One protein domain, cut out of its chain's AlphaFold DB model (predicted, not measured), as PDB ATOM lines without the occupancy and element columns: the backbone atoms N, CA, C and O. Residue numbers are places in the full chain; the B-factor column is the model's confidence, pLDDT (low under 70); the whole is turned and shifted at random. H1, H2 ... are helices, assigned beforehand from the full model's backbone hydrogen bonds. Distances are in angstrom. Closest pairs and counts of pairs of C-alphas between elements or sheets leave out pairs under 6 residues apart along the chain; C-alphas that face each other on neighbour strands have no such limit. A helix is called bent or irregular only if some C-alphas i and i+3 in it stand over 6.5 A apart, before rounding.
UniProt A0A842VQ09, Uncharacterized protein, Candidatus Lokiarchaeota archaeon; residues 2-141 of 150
ATOM      1  N   GLY A   2     -40.546 -15.890  20.767       73.38
ATOM      2  CA  GLY A   2     -39.841 -16.537  21.869       73.38
ATOM      3  C   GLY A   2     -38.898 -15.643  22.678       73.38
ATOM      4  O   GLY A   2     -39.050 -15.598  23.894       73.38
ATOM      5  N   PHE A   3     -37.990 -14.875  22.054       79.56
ATOM      6  CA  PHE A   3     -37.072 -14.011  22.820       79.56
ATOM      7  C   PHE A   3     -37.804 -12.923  23.610       79.56
ATOM      8  O   PHE A   3     -37.546 -12.734  24.796       79.56
ATOM      9  N   PHE A   4     -38.748 -12.228  22.976       78.69
ATOM     10  CA  PHE A   4     -39.491 -11.157  23.636       78.69
ATOM     11  C   PHE A   4     -40.437 -11.683  24.720       78.69
ATOM     12  O   PHE A   4     -40.482 -11.140  25.823       78.69
ATOM     13  N   THR A   5     -41.132 -12.791  24.457       78.31
ATOM     14  CA  THR A   5     -41.948 -13.478  25.464       78.31
ATOM     15  C   THR A   5     -41.087 -13.940  26.640       78.31
ATOM     16  O   THR A   5     -41.488 -13.742  27.785       78.31
ATOM     17  N   ALA A   6     -39.887 -14.476  26.393       83.94
ATOM     18  CA  ALA A   6     -38.951 -14.842  27.452       83.94
ATOM     19  C   ALA A   6     -38.547 -13.627  28.300       83.94
ATOM     20  O   ALA A   6     -38.557 -13.725  29.523       83.94
ATOM     21  N   TYR A   7     -38.286 -12.461  27.695       86.56
ATOM     22  CA  TYR A   7     -38.006 -11.235  28.452       86.56
ATOM     23  C   TYR A   7     -39.180 -10.778  29.312       86.56
ATOM     24  O   TYR A   7     -38.972 -10.393  30.463       86.56
ATOM     25  N   ILE A   8     -40.407 -10.841  28.791       84.44
ATOM     26  CA  ILE A   8     -41.611 -10.515  29.566       84.44
ATOM     27  C   ILE A   8     -41.744 -11.471  30.751       84.44
ATOM     28  O   ILE A   8     -41.888 -11.026  31.887       84.44
ATOM     29  N   VAL A   9     -41.646 -12.780  30.509       85.62
ATOM     30  CA  VAL A   9     -41.766 -13.804  31.554       85.62
ATOM     31  C   VAL A   9     -40.671 -13.638  32.608       85.62
ATOM     32  O   VAL A   9     -40.976 -13.614  33.798       85.62
ATOM     33  N   LEU A  10     -39.414 -13.437  32.200       87.88
ATOM     34  CA  LEU A  10     -38.301 -13.166  33.114       87.88
ATOM     35  C   LEU A  10     -38.526 -11.893  33.927       87.88
ATOM     36  O   LEU A  10     -38.218 -11.872  35.118       87.88
ATOM     37  N   SER A  11     -39.094 -10.852  33.314       86.19
ATOM     38  CA  SER A  11     -39.395  -9.597  34.003       86.19
ATOM     39  C   SER A  11     -40.500  -9.777  35.042       86.19
ATOM     40  O   SER A  11     -40.358  -9.333  36.177       86.19
ATOM     41  N   ILE A  12     -41.568 -10.498  34.698       86.69
ATOM     42  CA  ILE A  12     -42.659 -10.826  35.623       86.69
ATOM     43  C   ILE A  12     -42.131 -11.674  36.788       86.69
ATOM     44  O   ILE A  12     -42.347 -11.339  37.953       86.69
ATOM     45  N   LEU A  13     -41.386 -12.744  36.501       87.06
ATOM     46  CA  LEU A  13     -40.832 -13.630  37.528       87.06
ATOM     47  C   LEU A  13     -39.791 -12.922  38.405       87.06
ATOM     48  O   LEU A  13     -39.753 -13.161  39.613       87.06
ATOM     49  N   GLY A  14     -38.987 -12.029  37.825       84.12
ATOM     50  CA  GLY A  14     -38.069 -11.150  38.548       84.12
ATOM     51  C   GLY A  14     -38.809 -10.173  39.459       84.12
ATOM     52  O   GLY A  14     -38.428 -10.016  40.619       84.12
ATOM     53  N   LEU A  15     -39.920  -9.595  38.994       85.06
ATOM     54  CA  LEU A  15     -40.762  -8.693  39.778       85.06
ATOM     55  C   LEU A  15     -41.448  -9.406  40.949       85.06
ATOM     56  O   LEU A  15     -41.530  -8.851  42.042       85.06
ATOM     57  N   PHE A  16     -41.865 -10.660  40.777       82.75
ATOM     58  CA  PHE A  16     -42.444 -11.456  41.863       82.75
ATOM     59  C   PHE A  16     -41.407 -12.115  42.784       82.75
ATOM     60  O   PHE A  16     -41.780 -12.669  43.819       82.75
ATOM     61  N   SER A  17     -40.108 -12.025  42.475       80.88
ATOM     62  CA  SER A  17     -39.053 -12.641  43.292       80.88
ATOM     63  C   SER A  17     -39.088 -12.174  44.755       80.88
ATOM     64  O   SER A  17     -39.013 -13.007  45.660       80.88
ATOM     65  N   HIS A  18     -39.269 -10.867  45.000       73.75
ATOM     66  CA  HIS A  18     -39.365 -10.328  46.361       73.75
ATOM     67  C   HIS A  18     -40.773 -10.441  46.939       73.75
ATOM     68  O   HIS A  18     -40.900 -10.640  48.141       73.75
ATOM     69  N   TYR A  19     -41.822 -10.434  46.112       74.31
ATOM     70  CA  TYR A  19     -43.173 -10.751  46.579       74.31
ATOM     71  C   TYR A  19     -43.225 -12.145  47.226       74.31
ATOM     72  O   TYR A  19     -43.665 -12.285  48.366       74.31
ATOM     73  N   PHE A  20     -42.685 -13.176  46.564       72.50
ATOM     74  CA  PHE A  20     -42.606 -14.522  47.143       72.50
ATOM     75  C   PHE A  20     -41.672 -14.598  48.358       72.50
ATOM     76  O   PHE A  20     -41.908 -15.394  49.265       72.50
ATOM     77  N   TYR A  21     -40.629 -13.770  48.394       71.56
ATOM     78  CA  TYR A  21     -39.707 -13.697  49.525       71.56
ATOM     79  C   TYR A  21     -40.341 -13.054  50.774       71.56
ATOM     80  O   TYR A  21     -40.175 -13.578  51.874       71.56
ATOM     81  N   VAL A  22     -41.089 -11.958  50.605       65.25
ATOM     82  CA  VAL A  22     -41.688 -11.160  51.689       65.25
ATOM     83  C   VAL A  22     -43.030 -11.738  52.143       65.25
ATOM     84  O   VAL A  22     -43.216 -11.968  53.334       65.25
ATOM     85  N   TYR A  23     -43.952 -12.023  51.216       62.72
ATOM     86  CA  TYR A  23     -45.337 -12.386  51.548       62.72
ATOM     87  C   TYR A  23     -45.567 -13.886  51.767       62.72
ATOM     88  O   TYR A  23     -46.459 -14.256  52.525       62.72
ATOM     89  N   LYS A  24     -44.782 -14.772  51.138       63.53
ATOM     90  CA  LYS A  24     -44.934 -16.237  51.288       63.53
ATOM     91  C   LYS A  24     -44.003 -16.867  52.330       63.53
ATOM     92  O   LYS A  24     -43.863 -18.086  52.368       63.53
ATOM     93  N   GLY A  25     -43.378 -16.064  53.192       53.19
ATOM     94  CA  GLY A  25     -42.769 -16.567  54.429       53.19
ATOM     95  C   GLY A  25     -41.433 -17.306  54.291       53.19
ATOM     96  O   GLY A  25     -40.900 -17.762  55.298       53.19
ATOM     97  N   LYS A  26     -40.805 -17.363  53.105       53.00
ATOM     98  CA  LYS A  26     -39.466 -17.984  52.957       53.00
ATOM     99  C   LYS A  26     -38.326 -17.208  53.629       53.00
ATOM    100  O   LYS A  26     -37.189 -17.679  53.646       53.00
ATOM    101  N   ARG A  27     -38.641 -16.060  54.243       52.66
ATOM    102  CA  ARG A  27     -37.767 -15.275  55.124       52.66
ATOM    103  C   ARG A  27     -37.118 -16.115  56.230       52.66
ATOM    104  O   ARG A  27     -35.979 -15.838  56.593       52.66
ATOM    105  N   ALA A  28     -37.846 -17.088  56.781       51.19
ATOM    106  CA  ALA A  28     -37.442 -17.778  58.006       51.19
ATOM    107  C   ALA A  28     -36.434 -18.919  57.782       51.19
ATOM    108  O   ALA A  28     -35.663 -19.220  58.687       51.19
ATOM    109  N   GLU A  29     -36.389 -19.516  56.588       57.75
ATOM    110  CA  GLU A  29     -35.648 -20.770  56.380       57.75
ATOM    111  C   GLU A  29     -34.400 -20.629  55.499       57.75
ATOM    112  O   GLU A  29     -33.455 -21.396  55.672       57.75
ATOM    113  N   ASN A  30     -34.339 -19.673  54.556       64.12
ATOM    114  CA  ASN A  30     -33.194 -19.608  53.640       64.12
ATOM    115  C   ASN A  30     -32.883 -18.199  53.103       64.12
ATOM    116  O   ASN A  30     -33.516 -17.708  52.165       64.12
ATOM    117  N   ARG A  31     -31.822 -17.577  53.641       64.44
ATOM    118  CA  ARG A  31     -31.317 -16.253  53.217       64.44
ATOM    119  C   ARG A  31     -30.895 -16.203  51.743       64.44
ATOM    120  O   ARG A  31     -30.870 -15.126  51.155       64.44
ATOM    121  N   ALA A  32     -30.594 -17.348  51.130       73.62
ATOM    122  CA  ALA A  32     -30.192 -17.441  49.729       73.62
ATOM    123  C   ALA A  32     -31.368 -17.706  48.764       73.62
ATOM    124  O   ALA A  32     -31.139 -17.824  47.559       73.62
ATOM    125  N   TRP A  33     -32.620 -17.757  49.247       76.56
ATOM    126  CA  TRP A  33     -33.803 -18.087  48.434       76.56
ATOM    127  C   TRP A  33     -33.904 -17.274  47.139       76.56
ATOM    128  O   TRP A  33     -34.072 -17.843  46.066       76.56
ATOM    129  N   VAL A  34     -33.754 -15.950  47.221       75.44
ATOM    130  CA  VAL A  34     -33.869 -15.055  46.054       75.44
ATOM    131  C   VAL A  34     -32.782 -15.341  45.011       75.44
ATOM    132  O   VAL A  34     -33.013 -15.182  43.813       75.44
ATOM    133  N   SER A  35     -31.603 -15.777  45.461       77.88
ATOM    134  CA  SER A  35     -30.499 -16.170  44.583       77.88
ATOM    135  C   SER A  35     -30.809 -17.491  43.877       77.88
ATOM    136  O   SER A  35     -30.782 -17.543  42.651       77.88
ATOM    137  N   TYR A  36     -31.211 -18.523  44.630       81.75
ATOM    138  CA  TYR A  36     -31.586 -19.826  44.070       81.75
ATOM    139  C   TYR A  36     -32.771 -19.730  43.114       81.75
ATOM    140  O   TYR A  36     -32.732 -20.292  42.024       81.75
ATOM    141  N   TYR A  37     -33.800 -18.969  43.487       84.50
ATOM    142  CA  TYR A  37     -34.950 -18.711  42.631       84.50
ATOM    143  C   TYR A  37     -34.519 -18.058  41.311       84.50
ATOM    144  O   TYR A  37     -34.926 -18.513  40.249       84.50
ATOM    145  N   GLY A  38     -33.626 -17.065  41.363       83.94
ATOM    146  CA  GLY A  38     -33.081 -16.447  40.154       83.94
ATOM    147  C   GLY A  38     -32.270 -17.406  39.288       83.94
ATOM    148  O   GLY A  38     -32.477 -17.439  38.080       83.94
ATOM    149  N   MET A  39     -31.399 -18.221  39.891       86.44
ATOM    150  CA  MET A  39     -30.624 -19.228  39.154       86.44
ATOM    151  C   MET A  39     -31.530 -20.247  38.461       86.44
ATOM    152  O   MET A  39     -31.312 -20.556  37.296       86.44
ATOM    153  N   ILE A  40     -32.564 -20.735  39.153       87.94
ATOM    154  CA  ILE A  40     -33.519 -21.697  38.593       87.94
ATOM    155  C   ILE A  40     -34.324 -21.051  37.465       87.94
ATOM    156  O   ILE A  40     -34.420 -21.624  36.386       87.94
ATOM    157  N   VAL A  41     -34.871 -19.852  37.680       88.62
ATOM    158  CA  VAL A  41     -35.692 -19.154  36.678       88.62
ATOM    159  C   VAL A  41     -34.879 -18.845  35.422       88.62
ATOM    160  O   VAL A  41     -35.298 -19.199  34.319       88.62
ATOM    161  N   VAL A  42     -33.703 -18.231  35.573       90.38
ATOM    162  CA  VAL A  42     -32.846 -17.876  34.435       90.38
ATOM    163  C   VAL A  42     -32.312 -19.138  33.762       90.38
ATOM    164  O   VAL A  42     -32.386 -19.242  32.542       90.38
ATOM    165  N   GLY A  43     -31.840 -20.115  34.539       89.94
ATOM    166  CA  GLY A  43     -31.297 -21.370  34.026       89.94
ATOM    167  C   GLY A  43     -32.322 -22.174  33.228       89.94
ATOM    168  O   GLY A  43     -32.039 -22.559  32.098       89.94
ATOM    169  N   LEU A  44     -33.533 -22.365  33.761       91.06
ATOM    170  CA  LEU A  44     -34.607 -23.057  33.042       91.06
ATOM    171  C   LEU A  44     -35.027 -22.300  31.785       91.06
ATOM    172  O   LEU A  44     -35.214 -22.923  30.746       91.06
ATOM    173  N   THR A  45     -35.129 -20.969  31.847       89.38
ATOM    174  CA  THR A  45     -35.489 -20.158  30.672       89.38
ATOM    175  C   THR A  45     -34.412 -20.229  29.589       89.38
ATOM    176  O   THR A  45     -34.733 -20.321  28.408       89.38
ATOM    177  N   LEU A  46     -33.138 -20.228  29.981       90.38
ATOM    178  CA  LEU A  46     -32.007 -20.337  29.066       90.38
ATOM    179  C   LEU A  46     -31.956 -21.724  28.418       90.38
ATOM    180  O   LEU A  46     -31.881 -21.816  27.197       90.38
ATOM    181  N   ILE A  47     -32.070 -22.795  29.211       90.88
ATOM    182  CA  ILE A  47     -32.119 -24.172  28.698       90.88
ATOM    183  C   ILE A  47     -33.306 -24.338  27.749       90.88
ATOM    184  O   ILE A  47     -33.134 -24.812  26.631       90.88
ATOM    185  N   PHE A  48     -34.497 -23.899  28.161       89.06
ATOM    186  CA  PHE A  48     -35.694 -23.957  27.328       89.06
ATOM    187  C   PHE A  48     -35.509 -23.188  26.016       89.06
ATOM    188  O   PHE A  48     -35.808 -23.716  24.950       89.06
ATOM    189  N   GLY A  49     -34.962 -21.972  26.076       86.94
ATOM    190  CA  GLY A  49     -34.696 -21.149  24.902       86.94
ATOM    191  C   GLY A  49     -33.707 -21.793  23.926       86.94
ATOM    192  O   GLY A  49     -33.961 -21.783  22.725       86.94
ATOM    193  N   ILE A  50     -32.627 -22.404  24.426       88.25
ATOM    194  CA  ILE A  50     -31.662 -23.143  23.596       88.25
ATOM    195  C   ILE A  50     -32.314 -24.376  22.968       88.25
ATOM    196  O   ILE A  50     -32.164 -24.598  21.770       88.25
ATOM    197  N   LEU A  51     -33.057 -25.167  23.745       88.94
ATOM    198  CA  LEU A  51     -33.719 -26.375  23.246       88.94
ATOM    199  C   LEU A  51     -34.804 -26.059  22.207       88.94
ATOM    200  O   LEU A  51     -34.942 -26.791  21.231       88.94
ATOM    201  N   MET A  52     -35.539 -24.958  22.385       86.06
ATOM    202  CA  MET A  52     -36.446 -24.427  21.366       86.06
ATOM    203  C   MET A  52     -35.673 -24.003  20.115       86.06
ATOM    204  O   MET A  52     -36.058 -24.364  19.013       86.06
ATOM    205  N   TYR A  53     -34.567 -23.272  20.267       85.69
ATOM    206  CA  TYR A  53     -33.781 -22.776  19.134       85.69
ATOM    207  C   TYR A  53     -33.127 -23.896  18.308       85.69
ATOM    208  O   TYR A  53     -33.040 -23.783  17.090       85.69
ATOM    209  N   LEU A  54     -32.698 -24.983  18.957       86.94
ATOM    210  CA  LEU A  54     -32.157 -26.192  18.321       86.94
ATOM    211  C   LEU A  54     -33.243 -27.148  17.796       86.94
ATOM    212  O   LEU A  54     -32.927 -28.268  17.407       86.94
ATOM    213  N   ASP A  55     -34.509 -26.730  17.821       83.62
ATOM    214  CA  ASP A  55     -35.664 -27.489  17.329       83.62
ATOM    215  C   ASP A  55     -35.945 -28.816  18.069       83.62
ATOM    216  O   ASP A  55     -36.760 -29.630  17.643       83.62
ATOM    217  N   VAL A  56     -35.337 -29.016  19.244       85.62
ATOM    218  CA  VAL A  56     -35.542 -30.203  20.101       85.62
ATOM    219  C   VAL A  56     -36.955 -30.223  20.695       85.62
ATOM    220  O   VAL A  56     -37.517 -31.282  20.967       85.62
ATOM    221  N   LEU A  57     -37.537 -29.041  20.905       82.12
ATOM    222  CA  LEU A  57     -38.871 -28.846  21.480       82.12
ATOM    223  C   LEU A  57     -39.920 -28.429  20.437       82.12
ATOM    224  O   LEU A  57     -40.959 -27.875  20.797       82.12
ATOM    225  N   SER A  58     -39.679 -28.706  19.155       73.31
ATOM    226  CA  SER A  58     -40.595 -28.387  18.049       73.31
ATOM    227  C   SER A  58     -42.022 -28.907  18.266       73.31
ATOM    228  O   SER A  58     -42.982 -28.218  17.939       73.31
ATOM    229  N   PHE A  59     -42.191 -30.050  18.939       77.81
ATOM    230  CA  PHE A  59     -43.505 -30.602  19.303       77.81
ATOM    231  C   PHE A  59     -44.350 -29.694  20.223       77.81
ATOM    232  O   PHE A  59     -45.568 -29.838  20.295       77.81
ATOM    233  N   ILE A  60     -43.727 -28.759  20.952       77.06
ATOM    234  CA  ILE A  60     -44.426 -27.806  21.831       77.06
ATOM    235  C   ILE A  60     -44.996 -26.631  21.020       77.06
ATOM    236  O   ILE A  60     -45.914 -25.951  21.489       77.06
ATOM    237  N   LEU A  61     -44.519 -26.404  19.789       74.12
ATOM    238  CA  LEU A  61     -44.987 -25.311  18.930       74.12
ATOM    239  C   LEU A  61     -46.491 -25.400  18.658       74.12
ATOM    240  O   LEU A  61     -47.164 -24.376  18.704       74.12
ATOM    241  N   ASP A  62     -47.050 -26.602  18.508       74.12
ATOM    242  CA  ASP A  62     -48.497 -26.805  18.338       74.12
ATOM    243  C   ASP A  62     -49.318 -26.327  19.542       74.12
ATOM    244  O   ASP A  62     -50.455 -25.871  19.404       74.12
ATOM    245  N   ILE A  63     -48.746 -26.416  20.744       75.62
ATOM    246  CA  ILE A  63     -49.365 -25.913  21.973       75.62
ATOM    247  C   ILE A  63     -49.207 -24.393  22.042       75.62
ATOM    248  O   ILE A  63     -50.166 -23.692  22.364       75.62
ATOM    249  N   LEU A  64     -48.025 -23.874  21.707       70.31
ATOM    250  CA  LEU A  64     -47.743 -22.438  21.713       70.31
ATOM    251  C   LEU A  64     -48.568 -21.685  20.663       70.31
ATOM    252  O   LEU A  64     -49.056 -20.599  20.949       70.31
ATOM    253  N   ASN A  65     -48.835 -22.281  19.502       69.44
ATOM    254  CA  ASN A  65     -49.665 -21.698  18.444       69.44
ATOM    255  C   ASN A  65     -51.140 -21.518  18.849       69.44
ATOM    256  O   ASN A  65     -51.867 -20.752  18.218       69.44
ATOM    257  N   LYS A  66     -51.599 -22.170  19.927       71.00
ATOM    258  CA  LYS A  66     -52.945 -21.939  20.486       71.00
ATOM    259  C   LYS A  66     -53.048 -20.618  21.243       71.00
ATOM    260  O   LYS A  66     -54.153 -20.153  21.506       71.00
ATOM    261  N   ILE A  67     -51.918 -20.021  21.609       68.56
ATOM    262  CA  ILE A  67     -51.881 -18.764  22.337       68.56
ATOM    263  C   ILE A  67     -52.204 -17.626  21.355       68.56
ATOM    264  O   ILE A  67     -51.494 -17.468  20.364       68.56
ATOM    265  N   PRO A  68     -53.242 -16.806  21.607       58.81
ATOM    266  CA  PRO A  68     -53.780 -15.868  20.617       58.81
ATOM    267  C   PRO A  68     -52.779 -14.808  20.155       58.81
ATOM    268  O   PRO A  68     -52.812 -14.388  19.007       58.81
ATOM    269  N   TRP A  69     -51.835 -14.412  21.008       62.91
ATOM    270  CA  TRP A  69     -50.779 -13.486  20.605       62.91
ATOM    271  C   TRP A  69     -49.643 -14.150  19.823       62.91
ATOM    272  O   TRP A  69     -48.788 -13.429  19.349       62.91
ATOM    273  N   ILE A  70     -49.616 -15.478  19.670       63.12
ATOM    274  CA  ILE A  70     -48.618 -16.251  18.900       63.12
ATOM    275  C   ILE A  70     -49.158 -16.620  17.500       63.12
ATOM    276  O   ILE A  70     -48.399 -17.045  16.633       63.12
ATOM    277  N   GLN A  71     -50.455 -16.397  17.252       53.59
ATOM    278  CA  GLN A  71     -51.182 -16.783  16.039       53.59
ATOM    279  C   GLN A  71     -50.819 -15.929  14.821       53.59
ATOM    280  O   GLN A  71     -51.537 -15.015  14.429       53.59
ATOM    281  N   ALA A  72     -49.717 -16.259  14.172       48.72
ATOM    282  CA  ALA A  72     -49.565 -16.006  12.751       48.72
ATOM    283  C   ALA A  72     -48.621 -17.085  12.234       48.72
ATOM    284  O   ALA A  72     -47.519 -17.185  12.754       48.72
ATOM    285  N   ASP A  73     -49.088 -17.874  11.269       56.00
ATOM    286  CA  ASP A  73     -48.441 -19.021  10.612       56.00
ATOM    287  C   ASP A  73     -47.824 -20.115  11.509       56.00
ATOM    288  O   ASP A  73     -47.141 -19.825  12.491       56.00
ATOM    289  N   PRO A  74     -47.984 -21.406  11.163       61.25
ATOM    290  CA  PRO A  74     -47.215 -22.455  11.818       61.25
ATOM    291  C   PRO A  74     -45.722 -22.194  11.567       61.25
ATOM    292  O   PRO A  74     -45.254 -22.255  10.430       61.25
ATOM    293  N   PHE A  75     -44.981 -21.848  12.624       65.69
ATOM    294  CA  PHE A  75     -43.523 -21.744  12.572       65.69
ATOM    295  C   PHE A  75     -42.948 -23.037  11.993       65.69
ATOM    296  O   PHE A  75     -43.340 -24.123  12.420       65.69
ATOM    297  N   GLN A  76     -42.036 -22.927  11.025       66.12
ATOM    298  CA  GLN A  76     -41.459 -24.105  10.372       66.12
ATOM    299  C   GLN A  76     -40.439 -24.807  11.274       66.12
ATOM    300  O   GLN A  76     -40.205 -26.002  11.119       66.12
ATOM    301  N   ASN A  77     -39.849 -24.067  12.217       73.50
ATOM    302  CA  ASN A  77     -38.915 -24.561  13.222       73.50
ATOM    303  C   ASN A  77     -38.909 -23.644  14.466       73.50
ATOM    304  O   ASN A  77     -39.452 -22.532  14.479       73.50
ATOM    305  N   GLY A  78     -38.275 -24.098  15.544       74.31
ATOM    306  CA  GLY A  78     -38.173 -23.340  16.787       74.31
ATOM    307  C   GLY A  78     -37.280 -22.091  16.704       74.31
ATOM    308  O   GLY A  78     -37.488 -21.145  17.471       74.31
ATOM    309  N   ALA A  79     -36.347 -22.009  15.750       78.00
ATOM    310  CA  ALA A  79     -35.556 -20.798  15.512       78.00
ATOM    311  C   ALA A  79     -36.426 -19.649  14.966       78.00
ATOM    312  O   ALA A  79     -36.332 -18.518  15.457       78.00
ATOM    313  N   ASP A  80     -37.336 -19.946  14.039       76.50
ATOM    314  CA  ASP A  80     -38.324 -19.010  13.497       76.50
ATOM    315  C   ASP A  80     -39.234 -18.499  14.615       76.50
ATOM    316  O   ASP A  80     -39.462 -17.292  14.751       76.50
ATOM    317  N   TYR A  81     -39.693 -19.398  15.491       77.31
ATOM    318  CA  TYR A  81     -40.476 -19.020  16.668       77.31
ATOM    319  C   TYR A  81     -39.738 -18.013  17.561       77.31
ATOM    320  O   TYR A  81     -40.335 -17.045  18.055       77.31
ATOM    321  N   MET A  82     -38.433 -18.196  17.764       80.75
ATOM    322  CA  MET A  82     -37.618 -17.290  18.574       80.75
ATOM    323  C   MET A  82     -37.459 -15.919  17.897       80.75
ATOM    324  O   MET A  82     -37.695 -14.888  18.542       80.75
ATOM    325  N   TRP A  83     -37.163 -15.895  16.595       76.38
ATOM    326  CA  TRP A  83     -36.904 -14.674  15.822       76.38
ATOM    327  C   TRP A  83     -38.120 -13.825  15.524       76.38
ATOM    328  O   TRP A  83     -38.017 -12.598  15.484       76.38
ATOM    329  N   ASN A  84     -39.293 -14.438  15.407       72.81
ATOM    330  CA  ASN A  84     -40.489 -13.729  14.977       72.81
ATOM    331  C   ASN A  84     -41.130 -12.878  16.091       72.81
ATOM    332  O   ASN A  84     -42.330 -12.917  16.346       72.81
ATOM    333  N   SER A  85     -40.307 -12.252  16.934       62.75
ATOM    334  CA  SER A  85     -40.707 -11.491  18.124       62.75
ATOM    335  C   SER A  85     -41.275 -10.122  17.772       62.75
ATOM    336  O   SER A  85     -42.068  -9.575  18.532       62.75
ATOM    337  N   PHE A  86     -40.953  -9.631  16.576       54.78
ATOM    338  CA  PHE A  86     -41.410  -8.356  16.037       54.78
ATOM    339  C   PHE A  86     -42.850  -8.383  15.490       54.78
ATOM    340  O   PHE A  86     -43.434  -7.316  15.298       54.78
ATOM    341  N   ARG A  87     -43.471  -9.572  15.351       59.12
ATOM    342  CA  ARG A  87     -44.911  -9.712  15.038       59.12
ATOM    343  C   ARG A  87     -45.810  -9.015  16.057       59.12
ATOM    344  O   ARG A  87     -46.802  -8.415  15.665       59.12
ATOM    345  N   LEU A  88     -45.442  -9.030  17.342       54.91
ATOM    346  CA  LEU A  88     -46.207  -8.367  18.412       54.91
ATOM    347  C   LEU A  88     -46.276  -6.844  18.257       54.91
ATOM    348  O   LEU A  88     -47.145  -6.212  18.846       54.91
ATOM    349  N   ILE A  89     -45.357  -6.263  17.484       55.62
ATOM    350  CA  ILE A  89     -45.225  -4.817  17.274       55.62
ATOM    351  C   ILE A  89     -45.635  -4.452  15.826       55.62
ATOM    352  O   ILE A  89     -45.437  -3.329  15.379       55.62
ATOM    353  N   GLY A  90     -46.228  -5.390  15.071       53.88
ATOM    354  CA  GLY A  90     -46.753  -5.142  13.722       53.88
ATOM    355  C   GLY A  90     -45.695  -4.986  12.621       53.88
ATOM    356  O   GLY A  90     -46.012  -4.496  11.540       53.88
ATOM    357  N   ILE A  91     -44.444  -5.389  12.868       55.75
ATOM    358  CA  ILE A  91     -43.352  -5.316  11.883       55.75
ATOM    359  C   ILE A  91     -43.330  -6.591  11.023       55.75
ATOM    360  O   ILE A  91     -43.612  -7.688  11.514       55.75
ATOM    361  N   ASN A  92     -43.004  -6.428   9.733       55.88
ATOM    362  CA  ASN A  92     -43.034  -7.472   8.703       55.88
ATOM    363  C   ASN A  92     -42.277  -8.747   9.154       55.88
ATOM    364  O   ASN A  92     -41.096  -8.662   9.495       55.88
ATOM    365  N   PRO A  93     -42.940  -9.917   9.184       54.53
ATOM    366  CA  PRO A  93     -42.521 -11.012  10.054       54.53
ATOM    367  C   PRO A  93     -41.721 -12.141   9.402       54.53
ATOM    368  O   PRO A  93     -41.489 -13.174  10.028       54.53
ATOM    369  N   ASN A  94     -41.314 -11.973   8.149       58.69
ATOM    370  CA  ASN A  94     -40.634 -13.019   7.391       58.69
ATOM    371  C   ASN A  94     -39.113 -12.890   7.519       58.69
ATOM    372  O   ASN A  94     -38.403 -12.789   6.520       58.69
ATOM    373  N   VAL A  95     -38.615 -12.850   8.758       60.81
ATOM    374  CA  VAL A  95     -37.173 -12.919   9.008       60.81
ATOM    375  C   VAL A  95     -36.760 -14.379   8.888       60.81
ATOM    376  O   VAL A  95     -37.033 -15.180   9.779       60.81
ATOM    377  N   VAL A  96     -36.129 -14.718   7.768       64.94
ATOM    378  CA  VAL A  96     -35.528 -16.037   7.560       64.94
ATOM    379  C   VAL A  96     -34.240 -16.118   8.392       64.94
ATOM    380  O   VAL A  96     -33.505 -15.128   8.442       64.94
ATOM    381  N   PRO A  97     -33.935 -17.254   9.049       63.34
ATOM    382  CA  PRO A  97     -32.696 -17.435   9.797       63.34
ATOM    383  C   PRO A  97     -31.455 -17.298   8.896       63.34
ATOM    384  O   PRO A  97     -31.003 -18.249   8.267       63.34
ATOM    385  N   GLU A  98     -30.885 -16.101   8.819       70.31
ATOM    386  CA  GLU A  98     -29.568 -15.861   8.242       70.31
ATOM    387  C   GLU A  98     -28.454 -16.263   9.224       70.31
ATOM    388  O   GLU A  98     -28.619 -16.124  10.439       70.31
ATOM    389  N   PRO A  99     -27.263 -16.667   8.742       75.44
ATOM    390  CA  PRO A  99     -26.150 -17.070   9.609       75.44
ATOM    391  C   PRO A  99     -25.760 -16.020  10.663       75.44
ATOM    392  O   PRO A  99     -25.310 -16.351  11.759       75.44
ATOM    393  N   GLN A 100     -25.958 -14.739  10.345       76.50
ATOM    394  CA  GLN A 100     -25.674 -13.606  11.228       76.50
ATOM    395  C   GLN A 100     -26.599 -13.580  12.455       76.50
ATOM    396  O   GLN A 100     -26.190 -13.160  13.539       76.50
ATOM    397  N   LEU A 101     -27.823 -14.097  12.318       77.12
ATOM    398  CA  LEU A 101     -28.794 -14.169  13.403       77.12
ATOM    399  C   LEU A 101     -28.352 -15.152  14.493       77.12
ATOM    400  O   LEU A 101     -28.676 -14.937  15.653       77.12
ATOM    401  N   HIS A 102     -27.547 -16.176  14.206       81.38
ATOM    402  CA  HIS A 102     -27.048 -17.072  15.258       81.38
ATOM    403  C   HIS A 102     -26.186 -16.342  16.299       81.38
ATOM    404  O   HIS A 102     -26.340 -16.565  17.502       81.38
ATOM    405  N   TYR A 103     -25.339 -15.410  15.858       81.56
ATOM    406  CA  TYR A 103     -24.521 -14.590  16.758       81.56
ATOM    407  C   TYR A 103     -25.382 -13.658  17.611       81.56
ATOM    408  O   TYR A 103     -25.146 -13.502  18.811       81.56
ATOM    409  N   ILE A 104     -26.424 -13.078  17.012       82.31
ATOM    410  CA  ILE A 104     -27.357 -12.202  17.725       82.31
ATOM    411  C   ILE A 104     -28.194 -13.018  18.723       82.31
ATOM    412  O   ILE A 104     -28.389 -12.578  19.852       82.31
ATOM    413  N   ALA A 105     -28.628 -14.231  18.370       81.12
ATOM    414  CA  ALA A 105     -29.330 -15.139  19.277       81.12
ATOM    415  C   ALA A 105     -28.479 -15.492  20.506       81.12
ATOM    416  O   ALA A 105     -28.974 -15.429  21.630       81.12
ATOM    417  N   ALA A 106     -27.191 -15.799  20.312       83.62
ATOM    418  CA  ALA A 106     -26.264 -16.048  21.415       83.62
ATOM    419  C   ALA A 106     -26.164 -14.837  22.358       83.62
ATOM    420  O   ALA A 106     -26.254 -14.990  23.577       83.62
ATOM    421  N   LEU A 107     -26.060 -13.626  21.800       85.94
ATOM    422  CA  LEU A 107     -26.047 -12.389  22.580       85.94
ATOM    423  C   LEU A 107     -27.364 -12.192  23.349       85.94
ATOM    424  O   LEU A 107     -27.338 -11.857  24.533       85.94
ATOM    425  N   LEU A 108     -28.512 -12.476  22.726       85.75
ATOM    426  CA  LEU A 108     -29.824 -12.390  23.374       85.75
ATOM    427  C   LEU A 108     -29.954 -13.371  24.551       85.75
ATOM    428  O   LEU A 108     -30.439 -12.989  25.616       85.75
ATOM    429  N   PHE A 109     -29.452 -14.602  24.426       88.00
ATOM    430  CA  PHE A 109     -29.435 -15.541  25.553       88.00
ATOM    431  C   PHE A 109     -28.591 -15.035  26.724       88.00
ATOM    432  O   PHE A 109     -29.012 -15.143  27.878       88.00
ATOM    433  N   LEU A 110     -27.440 -14.411  26.451       88.12
ATOM    434  CA  LEU A 110     -26.625 -13.789  27.499       88.12
ATOM    435  C   LEU A 110     -27.370 -12.650  28.206       88.12
ATOM    436  O   LEU A 110     -27.160 -12.430  29.401       88.12
ATOM    437  N   THR A 111     -28.285 -11.966  27.511       88.19
ATOM    438  CA  THR A 111     -29.092 -10.895  28.109       88.19
ATOM    439  C   THR A 111     -30.233 -11.368  29.019       88.19
ATOM    440  O   THR A 111     -30.793 -10.553  29.747       88.19
ATOM    441  N   TYR A 112     -30.532 -12.669  29.110       87.44
ATOM    442  CA  TYR A 112     -31.575 -13.172  30.023       87.44
ATOM    443  C   TYR A 112     -31.255 -12.879  31.495       87.44
ATOM    444  O   TYR A 112     -32.119 -12.449  32.265       87.44
ATOM    445  N   THR A 113     -29.989 -13.055  31.879       87.75
ATOM    446  CA  THR A 113     -29.502 -12.772  33.233       87.75
ATOM    447  C   THR A 113     -29.668 -11.295  33.617       87.75
ATOM    448  O   THR A 113     -30.306 -11.030  34.640       87.75
ATOM    449  N   PRO A 114     -29.153 -10.310  32.847       89.00
ATOM    450  CA  PRO A 114     -29.340  -8.902  33.181       89.00
ATOM    451  C   PRO A 114     -30.810  -8.466  33.141       89.00
ATOM    452  O   PRO A 114     -31.199  -7.683  34.004       89.00
ATOM    453  N   THR A 115     -31.654  -9.001  32.248       87.50
ATOM    454  CA  THR A 115     -33.101  -8.703  32.261       87.50
ATOM    455  C   THR A 115     -33.755  -9.135  33.572       87.50
ATOM    456  O   THR A 115     -34.469  -8.351  34.201       87.50
ATOM    457  N   TYR A 116     -33.473 -10.356  34.035       88.56
ATOM    458  CA  TYR A 116     -33.980 -10.830  35.320       88.56
ATOM    459  C   TYR A 116     -33.460  -9.981  36.490       88.56
ATOM    460  O   TYR A 116     -34.227  -9.611  37.381       88.56
ATOM    461  N   LEU A 117     -32.164  -9.639  36.494       86.38
ATOM    462  CA  LEU A 117     -31.567  -8.802  37.539       86.38
ATOM    463  C   LEU A 117     -32.179  -7.400  37.578       86.38
ATOM    464  O   LEU A 117     -32.455  -6.900  38.666       86.38
ATOM    465  N   PHE A 118     -32.438  -6.795  36.419       87.38
ATOM    466  CA  PHE A 118     -33.113  -5.506  36.327       87.38
ATOM    467  C   PHE A 118     -34.517  -5.570  36.939       87.38
ATOM    468  O   PHE A 118     -34.840  -4.802  37.844       87.38
ATOM    469  N   ALA A 119     -35.334  -6.543  36.532       86.38
ATOM    470  CA  ALA A 119     -36.679  -6.707  37.080       86.38
ATOM    471  C   ALA A 119     -36.677  -7.032  38.584       86.38
ATOM    472  O   ALA A 119     -37.540  -6.571  39.332       86.38
ATOM    473  N   LYS A 120     -35.669  -7.773  39.055       84.12
ATOM    474  CA  LYS A 120     -35.424  -8.002  40.480       84.12
ATOM    475  C   LYS A 120     -35.096  -6.701  41.225       84.12
ATOM    476  O   LYS A 120     -35.572  -6.523  42.341       84.12
ATOM    477  N   MET A 121     -34.299  -5.794  40.655       83.56
ATOM    478  CA  MET A 121     -34.030  -4.486  41.275       83.56
ATOM    479  C   MET A 121     -35.306  -3.645  41.368       83.56
ATOM    480  O   MET A 121     -35.584  -3.063  42.413       83.56
ATOM    481  N   VAL A 122     -36.132  -3.654  40.318       84.19
ATOM    482  CA  VAL A 122     -37.454  -3.007  40.337       84.19
ATOM    483  C   VAL A 122     -38.334  -3.611  41.439       84.19
ATOM    484  O   VAL A 122     -38.907  -2.878  42.241       84.19
ATOM    485  N   SER A 123     -38.366  -4.944  41.554       82.19
ATOM    486  CA  SER A 123     -39.058  -5.673  42.629       82.19
ATOM    487  C   SER A 123     -38.680  -5.164  44.025       82.19
ATOM    488  O   SER A 123     -39.558  -4.947  44.857       82.19
ATOM    489  N   GLN A 124     -37.388  -4.924  44.270       78.50
ATOM    490  CA  GLN A 124     -36.891  -4.415  45.555       78.50
ATOM    491  C   GLN A 124     -37.420  -3.019  45.873       78.50
ATOM    492  O   GLN A 124     -37.749  -2.751  47.025       78.50
ATOM    493  N   GLY A 125     -37.544  -2.149  44.869       77.25
ATOM    494  CA  GLY A 125     -38.153  -0.830  45.050       77.25
ATOM    495  C   GLY A 125     -39.636  -0.919  45.424       77.25
ATOM    496  O   GLY A 125     -40.095  -0.235  46.337       77.25
ATOM    497  N   PHE A 126     -40.393  -1.798  44.764       77.44
ATOM    498  CA  PHE A 126     -41.835  -1.931  45.002       77.44
ATOM    499  C   PHE A 126     -42.180  -2.667  46.304       77.44
ATOM    500  O   PHE A 126     -43.058  -2.217  47.039       77.44
ATOM    501  N   PHE A 127     -41.502  -3.776  46.602       73.44
ATOM    502  CA  PHE A 127     -41.840  -4.665  47.722       73.44
ATOM    503  C   PHE A 127     -40.933  -4.513  48.950       73.44
ATOM    504  O   PHE A 127     -41.230  -5.106  49.984       73.44
ATOM    505  N   GLY A 128     -39.867  -3.716  48.854       66.19
ATOM    506  CA  GLY A 128     -38.855  -3.572  49.898       66.19
ATOM    507  C   GLY A 128     -37.697  -4.551  49.704       66.19
ATOM    508  O   GLY A 128     -37.863  -5.675  49.216       66.19
ATOM    509  N   ARG A 129     -36.486  -4.117  50.071       65.38
ATOM    510  CA  ARG A 129     -35.275  -4.946  49.984       65.38
ATOM    511  C   ARG A 129     -35.125  -5.825  51.219       65.38
ATOM    512  O   ARG A 129     -34.740  -6.991  51.106       65.38
ATOM    513  N   TYR A 130     -35.465  -5.276  52.379       57.12
ATOM    514  CA  TYR A 130     -35.550  -5.994  53.644       57.12
ATOM    515  C   TYR A 130     -36.982  -5.986  54.161       57.12
ATOM    516  O   TYR A 130     -37.767  -5.112  53.841       57.12
ATOM    517  N   ILE A 131     -37.341  -6.950  55.004       51.56
ATOM    518  CA  ILE A 131     -38.739  -7.129  55.417       51.56
ATOM    519  C   ILE A 131     -39.173  -6.209  56.582       51.56
ATOM    520  O   ILE A 131     -40.316  -6.230  57.016       51.56
ATOM    521  N   HIS A 132     -38.276  -5.341  57.054       53.06
ATOM    522  CA  HIS A 132     -38.633  -4.149  57.838       53.06
ATOM    523  C   HIS A 132     -38.761  -2.886  56.968       53.06
ATOM    524  O   HIS A 132     -39.212  -1.858  57.456       53.06
ATOM    525  N   GLU A 133     -38.374  -2.948  55.692       57.53
ATOM    526  CA  GLU A 133     -38.574  -1.858  54.746       57.53
ATOM    527  C   GLU A 133     -39.882  -2.108  54.002       57.53
ATOM    528  O   GLU A 133     -40.011  -3.052  53.220       57.53
ATOM    529  N   GLY A 134     -40.870  -1.255  54.240       55.84
ATOM    530  CA  GLY A 134     -42.006  -1.157  53.345       55.84
ATOM    531  C   GLY A 134     -41.544  -0.544  52.026       55.84
ATOM    532  O   GLY A 134     -41.163   0.623  52.002       55.84
ATOM    533  N   GLY A 135     -41.557  -1.310  50.930       63.19
ATOM    534  CA  GLY A 135     -41.422  -0.726  49.589       63.19
ATOM    535  C   GLY A 135     -42.606   0.191  49.258       63.19
ATOM    536  O   GLY A 135     -43.500   0.376  50.082       63.19
ATOM    537  N   TYR A 136     -42.678   0.726  48.035       66.56
ATOM    538  CA  TYR A 136     -43.789   1.607  47.625       66.56
ATOM    539  C   TYR A 136     -45.188   1.033  47.907       66.56
ATOM    540  O   TYR A 136     -46.116   1.786  48.193       66.56
ATOM    541  N   VAL A 137     -45.341  -0.295  47.890       62.19
ATOM    542  CA  VAL A 137     -46.602  -0.982  48.209       62.19
ATOM    543  C   VAL A 137     -47.068  -0.728  49.653       62.19
ATOM    544  O   VAL A 137     -48.268  -0.724  49.904       62.19
ATOM    545  N   TRP A 138     -46.162  -0.446  50.593       59.72
ATOM    546  CA  TRP A 138     -46.507  -0.141  51.988       59.72
ATOM    547  C   TRP A 138     -47.358   1.127  52.131       59.72
ATOM    548  O   TRP A 138     -48.244   1.164  52.977       59.72
ATOM    549  N   GLY A 139     -47.166   2.120  51.255       61.25
ATOM    550  CA  GLY A 139     -47.988   3.336  51.231       61.25
ATOM    551  C   GLY A 139     -49.437   3.117  50.773       61.25
ATOM    552  O   GLY A 139     -50.274   3.988  50.984       61.25
ATOM    553  N   PHE A 140     -49.740   1.965  50.166       63.44
ATOM    554  CA  PHE A 140     -51.072   1.610  49.660       63.44
ATOM    555  C   PHE A 140     -51.763   0.514  50.478       63.44
ATOM    556  O   PHE A 140     -52.918   0.185  50.205       63.44
ATOM    557  N   LEU A 141     -51.079  -0.078  51.463       60.22
ATOM    558  CA  LEU A 141     -51.711  -1.030  52.368       60.22
ATOM    559  C   LEU A 141     -52.626  -0.265  53.333       60.22
ATOM    560  O   LEU A 141     -52.206   0.763  53.870       60.22
TER     561      LEU A 141
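Overview. This is residues 2 to 141 of the 150 residues of an uncharacterized protein of Candidatus Lokiarchaeota archaeon (UniProt A0A842VQ09). An elongated bundle of three helices, H1, H2 and H6, runs along the longest axis, with H4 set across one end of H1 and H2, and H5 leading into H6 from that same end. H3 and the long stretch of residues 65 to 77 lie to one side at the H4 end, and small H7 packs on the last residues of H6 at the other end. The printed part has 140 residues with seven named helices, H1 to H7 in chain order, and no named strand; its class is all helix. It is only just loose, close to compact, with a radius of gyration of the C-alphas of 17.7 A and spans of 52 by 28 by 27 A.

Arrangement. H1, residues 2 to 23, and H2, residues 33 to 53, form a helical hairpin: they touch at a shallow tilt of 16 degrees, opposite ways, the C-alphas of Ser 17 and Val 34 being closest at 6.4 A. With H6, residues 112 to 127, they make an up-and-down bundle, each helix running against the one before it. H6 touches H1, closest at C-alphas 15 and 123, 4.5 A apart, the same way at 36 degrees, only just a steep tilt. Residues 112 to 116 of H6 touch H2, C-alphas 113 and 42 being closest at 6.2 A. H3, residues 58 to 64, is close to but not clearly touching H2, C-alphas 52 and 58 being closest at 6.6 A. H4, residues 78 to 89, touches H1 with residues 81 to 85 alone, about perpendicular at 80 degrees, closest at C-alphas 2 and 82, 4.0 A apart. H5, residues 99 to 110, and H4 are near each other; H5 and H6 meet only through their link. H7, residues 136 to 140, touches H6, closest at C-alphas 126 and 136, 4.8 A apart. O i to N i+4 pairs are within hydrogen-bond range throughout H2 and H6, and in 16 of 18 in H1, 7 of 8 in H5, 1 of 3 in H3, 3 of 8 in H4 and 0 of 1 in H7; O i to N i+3 pairs within range number 3 of 4 in H3, 4 of 9 in H4 and 2 of 2 in H7.

Along the chain. H1 begins at C-alpha 2, (-39.841, -16.537, 21.869), and is 30.5 A long, with a kink of 26 degrees near residue 16; it is irregular, but only just, C-alphas 15 and 18 being 6.9 A apart. H2 is 29.7 A long, H3 10.0 A, H5 18.2 A and H6 22.2 A. H4, 19.8 A, is irregular, with C-alphas 83 and 86 7.8 A apart. H7, 7.6 A, ends at C-alpha 140, (-51.072, 1.610, 49.660).

Size, cuts and confidence. The C-alphas farthest apart, of Pro 99 and Leu 141, are 52.3 A apart. The printed part has no cut, and the link from H3 to H4 is long. The mean pLDDT of the printed part is 74.2; residues 22 to 31, 65, 67 to 76, 85 to 97 and 128 to 141 are under 70.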